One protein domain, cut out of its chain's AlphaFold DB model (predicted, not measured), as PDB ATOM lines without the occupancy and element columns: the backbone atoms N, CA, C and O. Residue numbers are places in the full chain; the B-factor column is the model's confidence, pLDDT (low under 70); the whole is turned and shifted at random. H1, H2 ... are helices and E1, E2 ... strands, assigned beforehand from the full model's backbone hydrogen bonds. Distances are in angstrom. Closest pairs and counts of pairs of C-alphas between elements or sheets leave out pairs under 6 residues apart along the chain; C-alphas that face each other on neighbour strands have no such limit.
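This is residues 325 to 437 of the 437 residues of the protein "INTEIN_C_TER domain-containing protein" of Saccharothrix syringae (UniProt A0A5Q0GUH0). The long helix H2 runs through the middle, with H3 packed steeply across one side of it and a small two-strand sheet, E1 and E2, on the other side, E2 the nearer strand. H1 packs on the first turns of H2, and a long loop, residues 346 to 378, joins the two strands. The printed part has 113 residues, with H1, E1, E2, H2 and H3 in that order; the sheet E1, E2 is parallel. The class is mostly helix, though under half of the residues, 56, are in named elements. The whole is compact, with a radius of gyration of the C-alphas of 13.4 A and spans of 41 by 30 by 28 A.

H1, residues 325 to 333, begins at C-alpha 325 (174.766, 161.716, 151.524). E1 is residues 342 to 345 and E2 residues 379 to 382. H2, residues 390 to 409, is 28.6 A long. H3, residues 418 to 436, is 26.8 A long and ends at C-alpha 436 (182.167, 176.640, 149.087).

H2 and H3 touch at a steep tilt of 52 degrees, opposite ways; the closest C-alphas, of Ala 395 and Gly 425, are 4.3 A apart. H2 touches H1 with residues 390 to 394 alone, about perpendicular at 78 degrees; the closest C-alphas, of Val 327 and Met 390, are 6.5 A apart. The closest C-alphas of E2 and H2, of Ile 380 and Glu 400, are 6.6 A apart. E1 and E2 are parallel, with N 344 and O 380 within hydrogen-bond range at 2.9 A. In H1, H2 and H3 every O i to N i+4 pair is within hydrogen-bond range.

The C-alphas farthest apart, of Gly 366 and Ser 437, are 41.3 A apart. The printed part has no cut; the link from E1 to E2 is long. Seventeen residues have pLDDT under 70, among them 351 to 357 and 410 to 415.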
ATOM      1  N   LYS A 325     173.325 161.994 151.543       73.56
ATOM      2  CA  LYS A 325     174.766 161.716 151.524       73.56
ATOM      3  C   LYS A 325     175.550 162.866 150.885       73.56
ATOM      4  O   LYS A 325     176.554 163.283 151.461       73.56
ATOM      5  N   GLN A 326     175.109 163.374 149.732       71.56
ATOM      6  CA  GLN A 326     175.734 164.517 149.055       71.56
ATOM      7  C   GLN A 326     175.704 165.763 149.939       71.56
ATOM      8  O   GLN A 326     176.751 166.381 150.133       71.56
ATOM      9  N   VAL A 327     174.565 166.055 150.572       81.12
ATOM     10  CA  VAL A 327     174.431 167.205 151.479       81.12
ATOM     11  C   VAL A 327     175.387 167.088 152.668       81.12
ATOM     12  O   VAL A 327     176.145 168.011 152.953       81.12
ATOM     13  N   LYS A 328     175.454 165.919 153.323       84.00
ATOM     14  CA  LYS A 328     176.400 165.674 154.433       84.00
ATOM     15  C   LYS A 328     177.860 165.868 154.017       84.00
ATOM     16  O   LYS A 328     178.638 166.432 154.786       84.00
ATOM     17  N   MET A 329     178.239 165.401 152.825       73.88
ATOM     18  CA  MET A 329     179.597 165.579 152.302       73.88
ATOM     19  C   MET A 329     179.901 167.050 152.008       73.88
ATOM     20  O   MET A 329     180.969 167.523 152.387       73.88
ATOM     21  N   ALA A 330     178.978 167.772 151.369       76.75
ATOM     22  CA  ALA A 330     179.147 169.183 151.036       76.75
ATOM     23  C   ALA A 330     179.248 170.055 152.295       76.75
ATOM     24  O   ALA A 330     180.204 170.813 152.441       76.75
ATOM     25  N   VAL A 331     178.336 169.869 153.253       90.44
ATOM     26  CA  VAL A 331     178.371 170.536 154.566       90.44
ATOM     27  C   VAL A 331     179.699 170.262 155.282       90.44
ATOM     28  O   VAL A 331     180.315 171.187 155.804       90.44
ATOM     29  N   GLY A 332     180.185 169.016 155.256       85.25
ATOM     30  CA  GLY A 332     181.483 168.661 155.838       85.25
ATOM     31  C   GLY A 332     182.674 169.332 155.145       85.25
ATOM     32  O   GLY A 332     183.586 169.801 155.820       85.25
ATOM     33  N   ARG A 333     182.666 169.425 153.807       84.00
ATOM     34  CA  ARG A 333     183.697 170.146 153.033       84.00
ATOM     35  C   ARG A 333     183.695 171.646 153.324       84.00
ATOM     36  O   ARG A 333     184.760 172.249 153.338       84.00
ATOM     37  N   ALA A 334     182.529 172.216 153.620       85.62
ATOM     38  CA  ALA A 334     182.370 173.600 154.059       85.62
ATOM     39  C   ALA A 334     182.759 173.827 155.539       85.62
ATOM     40  O   ALA A 334     182.423 174.864 156.114       85.62
ATOM     41  N   ASP A 335     183.417 172.865 156.198       93.62
ATOM     42  CA  ASP A 335     183.779 172.924 157.624       93.62
ATOM     43  C   ASP A 335     182.568 173.220 158.538       93.62
ATOM     44  O   ASP A 335     182.635 173.907 159.561       93.62
ATOM     45  N   MET A 336     181.394 172.744 158.124       94.56
ATOM     46  CA  MET A 336     180.155 172.792 158.886       94.56
ATOM     47  C   MET A 336     179.813 171.375 159.346       94.56
ATOM     48  O   MET A 336     180.255 170.380 158.771       94.56
ATOM     49  N   SER A 337     179.030 171.248 160.420       91.69
ATOM     50  CA  SER A 337     178.759 169.935 161.008       91.69
ATOM     51  C   SER A 337     177.294 169.741 161.350       91.69
ATOM     52  O   SER A 337     176.708 170.473 162.147       91.69
ATOM     53  N   VAL A 338     176.747 168.665 160.792       94.88
ATOM     54  CA  VAL A 338     175.447 168.075 161.141       94.88
ATOM     55  C   VAL A 338     175.618 166.666 161.707       94.88
ATOM     56  O   VAL A 338     174.660 165.915 161.857       94.88
ATOM     57  N   SER A 339     176.857 166.281 162.036       92.81
ATOM     58  CA  SER A 339     177.198 164.912 162.436       92.81
ATOM     59  C   SER A 339     176.394 164.436 163.647       92.81
ATOM     60  O   SER A 339     176.035 163.262 163.701       92.81
ATOM     61  N   GLN A 340     176.057 165.332 164.577       94.25
ATOM     62  CA  GLN A 340     175.266 165.048 165.778       94.25
ATOM     63  C   GLN A 340     173.810 164.627 165.510       94.25
ATOM     64  O   GLN A 340     173.158 164.177 166.443       94.25
ATOM     65  N   TYR A 341     173.327 164.715 164.266       95.88
ATOM     66  CA  TYR A 341     171.961 164.362 163.875       95.88
ATOM     67  C   TYR A 341     171.919 163.135 162.966       95.88
ATOM     68  O   TYR A 341     172.816 162.917 162.144       95.88
ATOM     69  N   ASP A 342     170.844 162.359 163.074       93.88
ATOM     70  CA  ASP A 342     170.445 161.375 162.072       93.88
ATOM     71  C   ASP A 342     169.521 162.031 161.054       93.88
ATOM     72  O   ASP A 342     168.311 162.063 161.228       93.88
ATOM     73  N   ILE A 343     170.107 162.573 159.985       95.00
ATOM     74  CA  ILE A 343     169.320 163.075 158.852       95.00
ATOM     75  C   ILE A 343     168.882 161.877 158.012       95.00
ATOM     76  O   ILE A 343     169.756 161.132 157.539       95.00
ATOM     77  N   VAL A 344     167.570 161.717 157.863       88.62
ATOM     78  CA  VAL A 344     166.900 160.657 157.107       88.62
ATOM     79  C   VAL A 344     165.986 161.281 156.059       88.62
ATOM     80  O   VAL A 344     165.340 162.295 156.308       88.62
ATOM     81  N   HIS A 345     165.956 160.670 154.882       88.06
ATOM     82  CA  HIS A 345     165.037 161.048 153.819       88.06
ATOM     83  C   HIS A 345     163.676 160.389 154.061       88.06
ATOM     84  O   HIS A 345     163.615 159.219 154.443       88.06
ATOM     85  N   VAL A 346     162.610 161.165 153.895       83.12
ATOM     86  CA  VAL A 346     161.216 160.719 153.960       83.12
ATOM     87  C   VAL A 346     160.511 161.356 152.763       83.12
ATOM     88  O   VAL A 346     160.347 162.566 152.824       83.12
ATOM     89  N   PRO A 347     160.107 160.607 151.718       66.25
ATOM     90  CA  PRO A 347     159.657 161.183 150.441       66.25
ATOM     91  C   PRO A 347     158.668 162.345 150.607       66.25
ATOM     92  O   PRO A 347     158.923 163.472 150.185       66.25
ATOM     93  N   GLU A 348     157.625 162.118 151.407       75.56
ATOM     94  CA  GLU A 348     156.654 163.141 151.778       75.56
ATOM     95  C   GLU A 348     156.598 163.342 153.298       75.56
ATOM     96  O   GLU A 348     156.438 162.399 154.078       75.56
ATOM     97  N   ILE A 349     156.671 164.601 153.724       78.19
ATOM     98  CA  ILE A 349     156.440 165.017 155.107       78.19
ATOM     99  C   ILE A 349     155.223 165.930 155.101       78.19
ATOM    100  O   ILE A 349     155.161 166.866 154.309       78.19
ATOM    101  N   ARG A 350     154.270 165.686 156.002       76.88
ATOM    102  CA  ARG A 350     153.103 166.553 156.192       76.88
ATOM    103  C   ARG A 350     153.095 167.141 157.591       76.88
ATOM    104  O   ARG A 350     153.346 166.429 158.566       76.88
ATOM    105  N   THR A 351     152.788 168.426 157.692       67.69
ATOM    106  CA  THR A 351     152.640 169.116 158.972       67.69
ATOM    107  C   THR A 351     151.466 168.546 159.772       67.69
ATOM    108  O   THR A 351     150.398 168.208 159.249       67.69
ATOM    109  N   THR A 352     151.669 168.403 161.083       58.72
ATOM    110  CA  THR A 352     150.639 167.909 162.003       58.72
ATOM    111  C   THR A 352     149.519 168.937 162.168       58.72
ATOM    112  O   THR A 352     149.667 169.900 162.914       58.72
ATOM    113  N   GLY A 353     148.375 168.687 161.525       54.66
ATOM    114  CA  GLY A 353     147.109 169.397 161.760       54.66
ATOM    115  C   GLY A 353     146.423 169.898 160.490       54.66
ATOM    116  O   GLY A 353     145.208 169.787 160.371       54.66
ATOM    117  N   ASP A 354     147.200 170.395 159.539       52.41
ATOM    118  CA  ASP A 354     146.765 171.007 158.278       52.41
ATOM    119  C   ASP A 354     147.158 170.179 157.043       52.41
ATOM    120  O   ASP A 354     146.618 170.404 155.962       52.41
ATOM    121  N   GLY A 355     148.035 169.179 157.202       58.91
ATOM    122  CA  GLY A 355     148.383 168.235 156.136       58.91
ATOM    123  C   GLY A 355     149.185 168.861 154.997       58.91
ATOM    124  O   GLY A 355     149.262 168.273 153.920       58.91
ATOM    125  N   ILE A 356     149.766 170.040 155.229       58.88
ATOM    126  CA  ILE A 356     150.543 170.768 154.233       58.88
ATOM    127  C   ILE A 356     151.890 170.051 154.048       58.88
ATOM    128  O   ILE A 356     152.519 169.670 155.043       58.88
ATOM    129  N   PRO A 357     152.349 169.847 152.800       65.56
ATOM    130  CA  PRO A 357     153.688 169.340 152.535       65.56
ATOM    131  C   PRO A 357     154.768 170.211 153.188       65.56
ATOM    132  O   PRO A 357     154.732 171.439 153.106       65.56
ATOM    133  N   ALA A 358     155.740 169.574 153.831       73.00
ATOM    134  CA  ALA A 358     156.844 170.230 154.517       73.00
ATOM    135  C   ALA A 358     158.189 169.831 153.905       73.00
ATOM    136  O   ALA A 358     158.390 168.690 153.490       73.00
ATOM    137  N   TYR A 359     159.136 170.769 153.906       78.94
ATOM    138  CA  TYR A 359     160.504 170.553 153.425       78.94
ATOM    139  C   TYR A 359     161.314 169.684 154.397       78.94
ATOM    140  O   TYR A 359     162.105 168.833 153.994       78.94
ATOM    141  N   GLY A 360     161.108 169.885 155.696       88.81
ATOM    142  CA  GLY A 360     161.798 169.173 156.759       88.81
ATOM    143  C   GLY A 360     160.902 169.001 157.972       88.81
ATOM    144  O   GLY A 360     159.815 169.570 158.056       88.81
ATOM    145  N   ASN A 361     161.348 168.148 158.886       91.94
ATOM    146  CA  ASN A 361     160.722 167.983 160.185       91.94
ATOM    147  C   ASN A 361     161.751 167.506 161.208       91.94
ATOM    148  O   ASN A 361     162.661 166.724 160.912       91.94
ATOM    149  N   SER A 362     161.554 167.915 162.449       91.25
ATOM    150  CA  SER A 362     162.321 167.478 163.601       91.25
ATOM    151  C   SER A 362     161.352 166.819 164.595       91.25
ATOM    152  O   SER A 362     160.751 167.484 165.434       91.25
ATOM    153  N   PRO A 363     161.132 165.491 164.512       90.25
ATOM    154  CA  PRO A 363     160.157 164.786 165.351       90.25
ATOM    155  C   PRO A 363     160.555 164.720 166.831       90.25
ATOM    156  O   PRO A 363     161.679 164.334 167.157       90.25
ATOM    157  N   HIS A 364     159.623 165.049 167.732       88.44
ATOM    158  CA  HIS A 364     159.833 165.075 169.188       88.44
ATOM    159  C   HIS A 364     158.653 164.443 169.941       88.44
ATOM    160  O   HIS A 364     157.533 164.383 169.431       88.44
ATOM    161  N   ASP A 365     158.890 163.998 171.176       85.69
ATOM    162  CA  ASP A 365     157.834 163.570 172.091       85.69
ATOM    163  C   ASP A 365     157.069 164.767 172.691       85.69
ATOM    164  O   ASP A 365     157.466 165.928 172.572       85.69
ATOM    165  N   GLY A 366     155.967 164.492 173.397       78.06
ATOM    166  CA  GLY A 366     155.146 165.530 174.039       78.06
ATOM    167  C   GLY A 366     155.861 166.347 175.129       78.06
ATOM    168  O   GLY A 366     155.325 167.351 175.592       78.06
ATOM    169  N   ASN A 367     157.072 165.948 175.527       79.88
ATOM    170  CA  ASN A 367     157.925 166.676 176.462       79.88
ATOM    171  C   ASN A 367     159.042 167.456 175.746       79.88
ATOM    172  O   ASN A 367     159.902 168.031 176.416       79.88
ATOM    173  N   GLY A 368     159.047 167.478 174.409       77.69
ATOM    174  CA  GLY A 368     160.075 168.130 173.606       77.69
ATOM    175  C   GLY A 368     161.400 167.369 173.570       77.69
ATOM    176  O   GLY A 368     162.437 167.977 173.319       77.69
ATOM    177  N   ARG A 369     161.419 166.060 173.851       86.19
ATOM    178  CA  ARG A 369     162.619 165.238 173.639       86.19
ATOM    179  C   ARG A 369     162.653 164.772 172.187       86.19
ATOM    180  O   ARG A 369     161.634 164.280 171.712       86.19
ATOM    181  N   PRO A 370     163.795 164.870 171.495       91.00
ATOM    182  CA  PRO A 370     163.866 164.450 170.107       91.00
ATOM    183  C   PRO A 370     163.707 162.939 169.978       91.00
ATOM    184  O   PRO A 370     164.275 162.169 170.761       91.00
ATOM    185  N   ASN A 371     162.997 162.520 168.938       93.19
ATOM    186  CA  ASN A 371     163.014 161.132 168.511       93.19
ATOM    187  C   ASN A 371     164.421 160.782 168.011       93.19
ATOM    188  O   ASN A 371     165.142 161.622 167.466       93.19
ATOM    189  N   LEU A 372     164.825 159.531 168.216       94.12
ATOM    190  CA  LEU A 372     166.158 159.070 167.851       94.12
ATOM    191  C   LEU A 372     166.122 158.285 166.541       94.12
ATOM    192  O   LEU A 372     165.234 157.462 166.324       94.12
ATOM    193  N   GLY A 373     167.108 158.536 165.688       89.62
ATOM    194  CA  GLY A 373     167.329 157.796 164.457       89.62
ATOM    195  C   GLY A 373     168.172 156.528 164.658       89.62
ATOM    196  O   GLY A 373     168.496 156.145 165.788       89.62
ATOM    197  N   PRO A 374     168.572 155.869 163.554       86.38
ATOM    198  CA  PRO A 374     169.261 154.575 163.576       86.38
ATOM    199  C   PRO A 374     170.593 154.542 164.339       86.38
ATOM    200  O   PRO A 374     171.021 153.475 164.775       86.38
ATOM    201  N   ARG A 375     171.272 155.684 164.515       91.62
ATOM    202  CA  ARG A 375     172.522 155.788 165.291       91.62
ATOM    203  C   ARG A 375     172.283 156.265 166.726       91.62
ATOM    204  O   ARG A 375     173.244 156.629 167.407       91.62
ATOM    205  N   GLY A 376     171.029 156.303 167.179       92.38
ATOM    206  CA  GLY A 376     170.655 156.801 168.502       92.38
ATOM    207  C   GLY A 376     170.839 158.313 168.655       92.38
ATOM    208  O   GLY A 376     171.022 158.791 169.773       92.38
ATOM    209  N   ARG A 377     170.849 159.065 167.547       94.75
ATOM    210  CA  ARG A 377     171.000 160.530 167.529       94.75
ATOM    211  C   ARG A 377     169.659 161.202 167.221       94.75
ATOM    212  O   ARG A 377     168.839 160.562 166.569       94.75
ATOM    213  N   PRO A 378     169.433 162.463 167.633       95.38
ATOM    214  CA  PRO A 378     168.236 163.212 167.251       95.38
ATOM    215  C   PRO A 378     167.997 163.155 165.738       95.38
ATOM    216  O   PRO A 378     168.927 163.395 164.958       95.38
ATOM    217  N   VAL A 379     166.783 162.783 165.336       95.88
ATOM    218  CA  VAL A 379     166.432 162.553 163.932       95.88
ATOM    219  C   VAL A 379     165.944 163.837 163.270       95.88
ATOM    220  O   VAL A 379     165.081 164.523 163.804       95.88
ATOM    221  N   ILE A 380     166.488 164.153 162.098       96.44
ATOM    222  CA  ILE A 380     165.960 165.185 161.199       96.44
ATOM    223  C   ILE A 380     165.406 164.456 159.980       96.44
ATOM    224  O   ILE A 380     166.134 163.708 159.329       96.44
ATOM    225  N   GLN A 381     164.127 164.650 159.692       94.00
ATOM    226  CA  GLN A 381     163.496 164.177 158.468       94.00
ATOM    227  C   GLN A 381     163.589 165.284 157.419       94.00
ATOM    228  O   GLN A 381     163.384 166.454 157.739       94.00
ATOM    229  N   ILE A 382     163.906 164.921 156.183       88.19
ATOM    230  CA  ILE A 382     163.913 165.840 155.043       88.19
ATOM    231  C   ILE A 382     163.168 165.197 153.875       88.19
ATOM    232  O   ILE A 382     163.361 164.003 153.624       88.19
ATOM    233  N   SER A 383     162.292 165.965 153.231       78.56
ATOM    234  CA  SER A 383     161.455 165.499 152.123       78.56
ATOM    235  C   SER A 383     162.112 165.688 150.769       78.56
ATOM    236  O   SER A 383     163.178 166.299 150.682       78.56
ATOM    237  N   ASP A 384     161.465 165.197 149.714       71.62
ATOM    238  CA  ASP A 384     161.889 165.474 148.338       71.62
ATOM    239  C   ASP A 384     161.935 166.981 148.059       71.62
ATOM    240  O   ASP A 384     162.899 167.472 147.477       71.62
ATOM    241  N   MET A 385     160.979 167.747 148.604       70.50
ATOM    242  CA  MET A 385     160.990 169.214 148.536       70.50
ATOM    243  C   MET A 385     162.213 169.807 149.242       70.50
ATOM    244  O   MET A 385     162.863 170.711 148.724       70.50
ATOM    245  N   GLY A 386     162.550 169.292 150.428       67.88
ATOM    246  CA  GLY A 386     163.748 169.704 151.162       67.88
ATOM    247  C   GLY A 386     165.046 169.334 150.449       67.88
ATOM    248  O   GLY A 386     166.054 170.004 150.634       67.88
ATOM    249  N   LEU A 387     165.038 168.286 149.629       74.94
ATOM    250  CA  LEU A 387     166.194 167.825 148.870       74.94
ATOM    251  C   LEU A 387     166.241 168.362 147.436       74.94
ATOM    252  O   LEU A 387     167.141 167.960 146.708       74.94
ATOM    253  N   ALA A 388     165.344 169.273 147.046       57.78
ATOM    254  CA  ALA A 388     165.208 169.769 145.672       57.78
ATOM    255  C   ALA A 388     166.505 170.361 145.084       57.78
ATOM    256  O   ALA A 388     166.754 170.248 143.884       57.78
ATOM    257  N   ASP A 389     167.350 170.956 145.928       73.69
ATOM    258  CA  ASP A 389     168.698 171.403 145.587       73.69
ATOM    259  C   ASP A 389     169.601 171.504 146.832       73.69
ATOM    260  O   ASP A 389     169.141 171.387 147.971       73.69
ATOM    261  N   MET A 390     170.910 171.715 146.632       80.62
ATOM    262  CA  MET A 390     171.884 171.808 147.730       80.62
ATOM    263  C   MET A 390     171.588 172.955 148.701       80.62
ATOM    264  O   MET A 390     171.741 172.781 149.911       80.62
ATOM    265  N   ASP A 391     171.187 174.119 148.198       82.12
ATOM    266  CA  ASP A 391     170.967 175.299 149.026       82.12
ATOM    267  C   ASP A 391     169.683 175.154 149.843       82.12
ATOM    268  O   ASP A 391     169.700 175.410 151.053       82.12
ATOM    269  N   THR A 392     168.613 174.655 149.216       78.44
ATOM    270  CA  THR A 392     167.365 174.272 149.887       78.44
ATOM    271  C   THR A 392     167.642 173.225 150.964       78.44
ATOM    272  O   THR A 392     167.307 173.443 152.129       78.44
ATOM    273  N   ALA A 393     168.380 172.157 150.645       82.50
ATOM    274  CA  ALA A 393     168.696 171.108 151.611       82.50
ATOM    275  C   ALA A 393     169.520 171.609 152.799       82.50
ATOM    276  O   ALA A 393     169.261 171.232 153.946       82.50
ATOM    277  N   VAL A 394     170.506 172.477 152.559       88.94
ATOM    278  CA  VAL A 394     171.293 173.095 153.631       88.94
ATOM    279  C   VAL A 394     170.402 173.985 154.500       88.94
ATOM    280  O   VAL A 394     170.427 173.834 155.724       88.94
ATOM    281  N   ALA A 395     169.601 174.874 153.909       86.44
ATOM    282  CA  ALA A 395     168.709 175.758 154.657       86.44
ATOM    283  C   ALA A 395     167.705 174.965 155.507       86.44
ATOM    284  O   ALA A 395     167.629 175.191 156.717       86.44
ATOM    285  N   THR A 396     167.026 173.976 154.915       90.88
ATOM    286  CA  THR A 396     166.056 173.106 155.593       90.88
ATOM    287  C   THR A 396     166.692 172.310 156.729       90.88
ATOM    288  O   THR A 396     166.172 172.299 157.842       90.88
ATOM    289  N   ILE A 397     167.854 171.679 156.520       95.94
ATOM    290  CA  ILE A 397     168.516 170.939 157.606       95.94
ATOM    291  C   ILE A 397     168.841 171.877 158.766       95.94
ATOM    292  O   ILE A 397     168.617 171.518 159.921       95.94
ATOM    293  N   PHE A 398     169.383 173.067 158.494       96.69
ATOM    294  CA  PHE A 398     169.746 173.985 159.568       96.69
ATOM    295  C   PHE A 398     168.529 174.635 160.243       96.69
ATOM    296  O   PHE A 398     168.607 174.876 161.450       96.69
ATOM    297  N   HIS A 399     167.406 174.814 159.541       94.31
ATOM    298  CA  HIS A 399     166.101 175.134 160.139       94.31
ATOM    299  C   HIS A 399     165.716 174.091 161.196       94.31
ATOM    300  O   HIS A 399     165.518 174.418 162.364       94.31
ATOM    301  N   GLU A 400     165.768 172.803 160.853       94.81
ATOM    302  CA  GLU A 400     165.449 171.726 161.803       94.81
ATOM    303  C   GLU A 400     166.476 171.585 162.941       94.81
ATOM    304  O   GLU A 400     166.158 171.194 164.071       94.81
ATOM    305  N   VAL A 401     167.737 171.948 162.689       94.69
ATOM    306  CA  VAL A 401     168.762 172.053 163.739       94.69
ATOM    307  C   VAL A 401     168.397 173.131 164.761       94.69
ATOM    308  O   VAL A 401     168.675 172.944 165.951       94.69
ATOM    309  N   TYR A 402     167.789 174.244 164.337       92.88
ATOM    310  CA  TYR A 402     167.347 175.293 165.254       92.88
ATOM    311  C   TYR A 402     166.309 174.763 166.241       92.88
ATOM    312  O   TYR A 402     166.514 174.895 167.451       92.88
ATOM    313  N   HIS A 403     165.262 174.091 165.755       89.88
ATOM    314  CA  HIS A 403     164.221 173.533 166.618       89.88
ATOM    315  C   HIS A 403     164.809 172.593 167.673       89.88
ATOM    316  O   HIS A 403     164.616 172.809 168.874       89.88
ATOM    317  N   HIS A 404     165.653 171.639 167.265       89.12
ATOM    318  CA  HIS A 404     166.363 170.753 168.193       89.12
ATOM    319  C   HIS A 404     167.176 171.499 169.263       89.12
ATOM    320  O   HIS A 404     167.191 171.108 170.433       89.12
ATOM    321  N   ARG A 405     167.875 172.576 168.886       88.50
ATOM    322  CA  ARG A 405     168.652 173.389 169.836       88.50
ATOM    323  C   ARG A 405     167.753 174.126 170.824       88.50
ATOM    324  O   ARG A 405     168.106 174.251 171.997       88.50
ATOM    325  N   MET A 406     166.592 174.595 170.383       86.31
ATOM    326  CA  MET A 406     165.639 175.286 171.249       86.31
ATOM    327  C   MET A 406     164.994 174.332 172.254       86.31
ATOM    328  O   MET A 406     164.952 174.644 173.447       86.31
ATOM    329  N   TYR A 407     164.622 173.128 171.814       80.81
ATOM    330  CA  TYR A 407     164.161 172.064 172.706       80.81
ATOM    331  C   TYR A 407     165.219 171.654 173.744       80.81
ATOM    332  O   TYR A 407     164.888 171.393 174.899       80.81
ATOM    333  N   ALA A 408     166.508 171.668 173.384       76.19
ATOM    334  CA  ALA A 408     167.596 171.337 174.309       76.19
ATOM    335  C   ALA A 408     167.906 172.437 175.350       76.19
ATOM    336  O   ALA A 408     168.484 172.145 176.398       76.19
ATOM    337  N   THR A 409     167.560 173.701 175.076       70.44
ATOM    338  CA  THR A 409     167.954 174.856 175.910       70.44
ATOM    339  C   THR A 409     166.865 175.337 176.870       70.44
ATOM    340  O   THR A 409     167.183 176.010 177.855       70.44
ATOM    341  N   ARG A 410     165.589 174.996 176.644       60.06
ATOM    342  CA  ARG A 410     164.465 175.437 177.489       60.06
ATOM    343  C   ARG A 410     163.810 174.263 178.221       60.06
ATOM    344  O   ARG A 410     163.517 173.234 177.638       60.06
ATOM    345  N   ARG A 411     163.475 174.452 179.507       52.06
ATOM    346  CA  ARG A 411     162.644 173.530 180.324       52.06
ATOM    347  C   ARG A 411     161.161 173.479 179.888       52.06
ATOM    348  O   ARG A 411     160.313 173.054 180.664       52.06
ATOM    349  N   SER A 412     160.839 173.951 178.687       47.62
ATOM    350  CA  SER A 412     159.483 174.048 178.141       47.62
ATOM    351  C   SER A 412     159.451 173.445 176.743       47.62
ATOM    352  O   SER A 412     160.356 173.700 175.954       47.62
ATOM    353  N   SER A 413     158.375 172.727 176.439       55.00
ATOM    354  CA  SER A 413     158.053 171.982 175.213       55.00
ATOM    355  C   SER A 413     157.888 172.822 173.929       55.00
ATOM    356  O   SER A 413     157.139 172.438 173.037       55.00
ATOM    357  N   MET A 414     158.560 173.969 173.805       62.50
ATOM    358  CA  MET A 414     158.427 174.868 172.654       62.50
ATOM    359  C   MET A 414     159.737 174.937 171.865       62.50
ATOM    360  O   MET A 414     160.727 175.477 172.361       62.50
ATOM    361  N   GLY A 415     159.716 174.446 170.624       69.00
ATOM    362  CA  GLY A 415     160.851 174.386 169.695       69.00
ATOM    363  C   GLY A 415     161.321 175.726 169.126       69.00
ATOM    364  O   GLY A 415     161.989 175.744 168.105       69.00
ATOM    365  N   GLY A 416     160.993 176.858 169.751       81.06
ATOM    366  CA  GLY A 416     161.175 178.180 169.144       81.06
ATOM    367  C   GLY A 416     160.062 178.520 168.146       81.06
ATOM    368  O   GLY A 416     159.038 177.845 168.116       81.06
ATOM    369  N   THR A 417     160.232 179.610 167.396       84.06
ATOM    370  CA  THR A 417     159.275 180.032 166.360       84.06
ATOM    371  C   THR A 417     159.773 179.628 164.973       84.06
ATOM    372  O   THR A 417     160.983 179.622 164.748       84.06
ATOM    373  N   GLU A 418     158.856 179.356 164.040       80.00
ATOM    374  CA  GLU A 418     159.196 179.076 162.633       80.00
ATOM    375  C   GLU A 418     159.972 180.225 161.978       80.00
ATOM    376  O   GLU A 418     160.897 180.002 161.207       80.00
ATOM    377  N   ALA A 419     159.652 181.475 162.330       74.50
ATOM    378  CA  ALA A 419     160.340 182.645 161.784       74.50
ATOM    379  C   ALA A 419     161.817 182.712 162.206       74.50
ATOM    380  O   ALA A 419     162.675 183.090 161.408       74.50
ATOM    381  N   ASP A 420     162.123 182.345 163.454       80.06
ATOM    382  CA  ASP A 420     163.507 182.296 163.932       80.06
ATOM    383  C   ASP A 420     164.272 181.112 163.324       80.06
ATOM    384  O   ASP A 420     165.464 181.233 163.032       80.06
ATOM    385  N   ALA A 421     163.591 179.977 163.140       79.56
ATOM    386  CA  ALA A 421     164.149 178.789 162.507       79.56
ATOM    387  C   ALA A 421     164.522 179.063 161.044       79.56
ATOM    388  O   ALA A 421     165.663 178.800 160.652       79.56
ATOM    389  N   GLU A 422     163.632 179.723 160.297       77.56
ATOM    390  CA  GLU A 422     163.858 180.134 158.908       77.56
ATOM    391  C   GLU A 422     165.049 181.096 158.823       77.56
ATOM    392  O   GLU A 422     165.994 180.893 158.057       77.56
ATOM    393  N   ALA A 423     165.074 182.120 159.685       74.75
ATOM    394  CA  ALA A 423     166.183 183.068 159.739       74.75
ATOM    395  C   ALA A 423     167.524 182.379 160.052       74.75
ATOM    396  O   ALA A 423     168.561 182.742 159.485       74.75
ATOM    397  N   TYR A 424     167.519 181.378 160.937       86.94
ATOM    398  CA  TYR A 424     168.705 180.591 161.252       86.94
ATOM    399  C   TYR A 424     169.147 179.714 160.070       86.94
ATOM    400  O   TYR A 424     170.337 179.708 159.743       86.94
ATOM    401  N   GLY A 425     168.215 179.029 159.399       81.69
ATOM    402  CA  GLY A 425     168.477 178.243 158.192       81.69
ATOM    403  C   GLY A 425     169.146 179.079 157.099       81.69
ATOM    404  O   GLY A 425     170.239 178.740 156.638       81.69
ATOM    405  N   GLN A 426     168.575 180.245 156.782       82.38
ATOM    406  CA  GLN A 426     169.128 181.181 155.793       82.38
ATOM    407  C   GLN A 426     170.506 181.728 156.192       82.38
ATOM    408  O   GLN A 426     171.412 181.847 155.362       82.38
ATOM    409  N   ALA A 427     170.715 182.035 157.477       82.94
ATOM    410  CA  ALA A 427     172.020 182.478 157.962       82.94
ATOM    411  C   ALA A 427     173.096 181.394 157.778       82.94
ATOM    412  O   ALA A 427     174.223 181.701 157.371       82.94
ATOM    413  N   MET A 428     172.751 180.131 158.049       94.38
ATOM    414  CA  MET A 428     173.651 178.990 157.875       94.38
ATOM    415  C   MET A 428     173.913 178.678 156.401       94.38
ATOM    416  O   MET A 428     175.063 178.409 156.054       94.38
ATOM    417  N   LEU A 429     172.916 178.814 155.527       84.06
ATOM    418  CA  LEU A 429     173.116 178.765 154.078       84.06
ATOM    419  C   LEU A 429     174.108 179.844 153.615       84.06
ATOM    420  O   LEU A 429     175.036 179.572 152.856       84.06
ATOM    421  N   GLY A 430     173.994 181.065 154.142       76.75
ATOM    422  CA  GLY A 430     174.966 182.125 153.873       76.75
ATOM    423  C   GLY A 430     176.391 181.770 154.320       76.75
ATOM    424  O   GLY A 430     177.355 182.156 153.658       76.75
ATOM    425  N   VAL A 431     176.556 181.042 155.433       90.44
ATOM    426  CA  VAL A 431     177.867 180.513 155.865       90.44
ATOM    427  C   VAL A 431     178.369 179.449 154.896       90.44
ATOM    428  O   VAL A 431     179.535 179.511 154.518       90.44
ATOM    429  N   PHE A 432     177.504 178.516 154.498       87.81
ATOM    430  CA  PHE A 432     177.821 177.448 153.555       87.81
ATOM    431  C   PHE A 432     178.351 178.014 152.238       87.81
ATOM    432  O   PHE A 432     179.506 177.761 151.901       87.81
ATOM    433  N   ARG A 433     177.579 178.895 151.589       81.44
ATOM    434  CA  ARG A 433     177.951 179.525 150.312       81.44
ATOM    435  C   ARG A 433     179.314 180.220 150.366       81.44
ATOM    436  O   ARG A 433     180.125 180.039 149.471       81.44
ATOM    437  N   ARG A 434     179.609 180.960 151.445       90.56
ATOM    438  CA  ARG A 434     180.908 181.648 151.626       90.56
ATOM    439  C   ARG A 434     182.105 180.711 151.776       90.56
ATOM    440  O   ARG A 434     183.239 181.166 151.677       90.56
ATOM    441  N   ARG A 435     181.875 179.452 152.145       88.25
ATOM    442  CA  ARG A 435     182.933 178.461 152.386       88.25
ATOM    443  C   ARG A 435     183.085 177.471 151.236       88.25
ATOM    444  O   ARG A 435     184.045 176.710 151.236       88.25
ATOM    445  N   THR A 436     182.144 177.469 150.297       71.38
ATOM    446  CA  THR A 436     182.167 176.640 149.087       71.38
ATOM    447  C   THR A 436     182.463 177.430 147.815       71.38
ATOM    448  O   THR A 436     182.697 176.803 146.786       71.38
ATOM    449  N   SER A 437     182.431 178.768 147.882       58.59
ATOM    450  CA  SER A 437     182.809 179.699 146.810       58.59
ATOM    451  C   SER A 437     184.311 179.802 146.596       58.59
ATOM    452  O   SER A 437     185.017 179.887 147.631       58.59
TER     453      SER A 437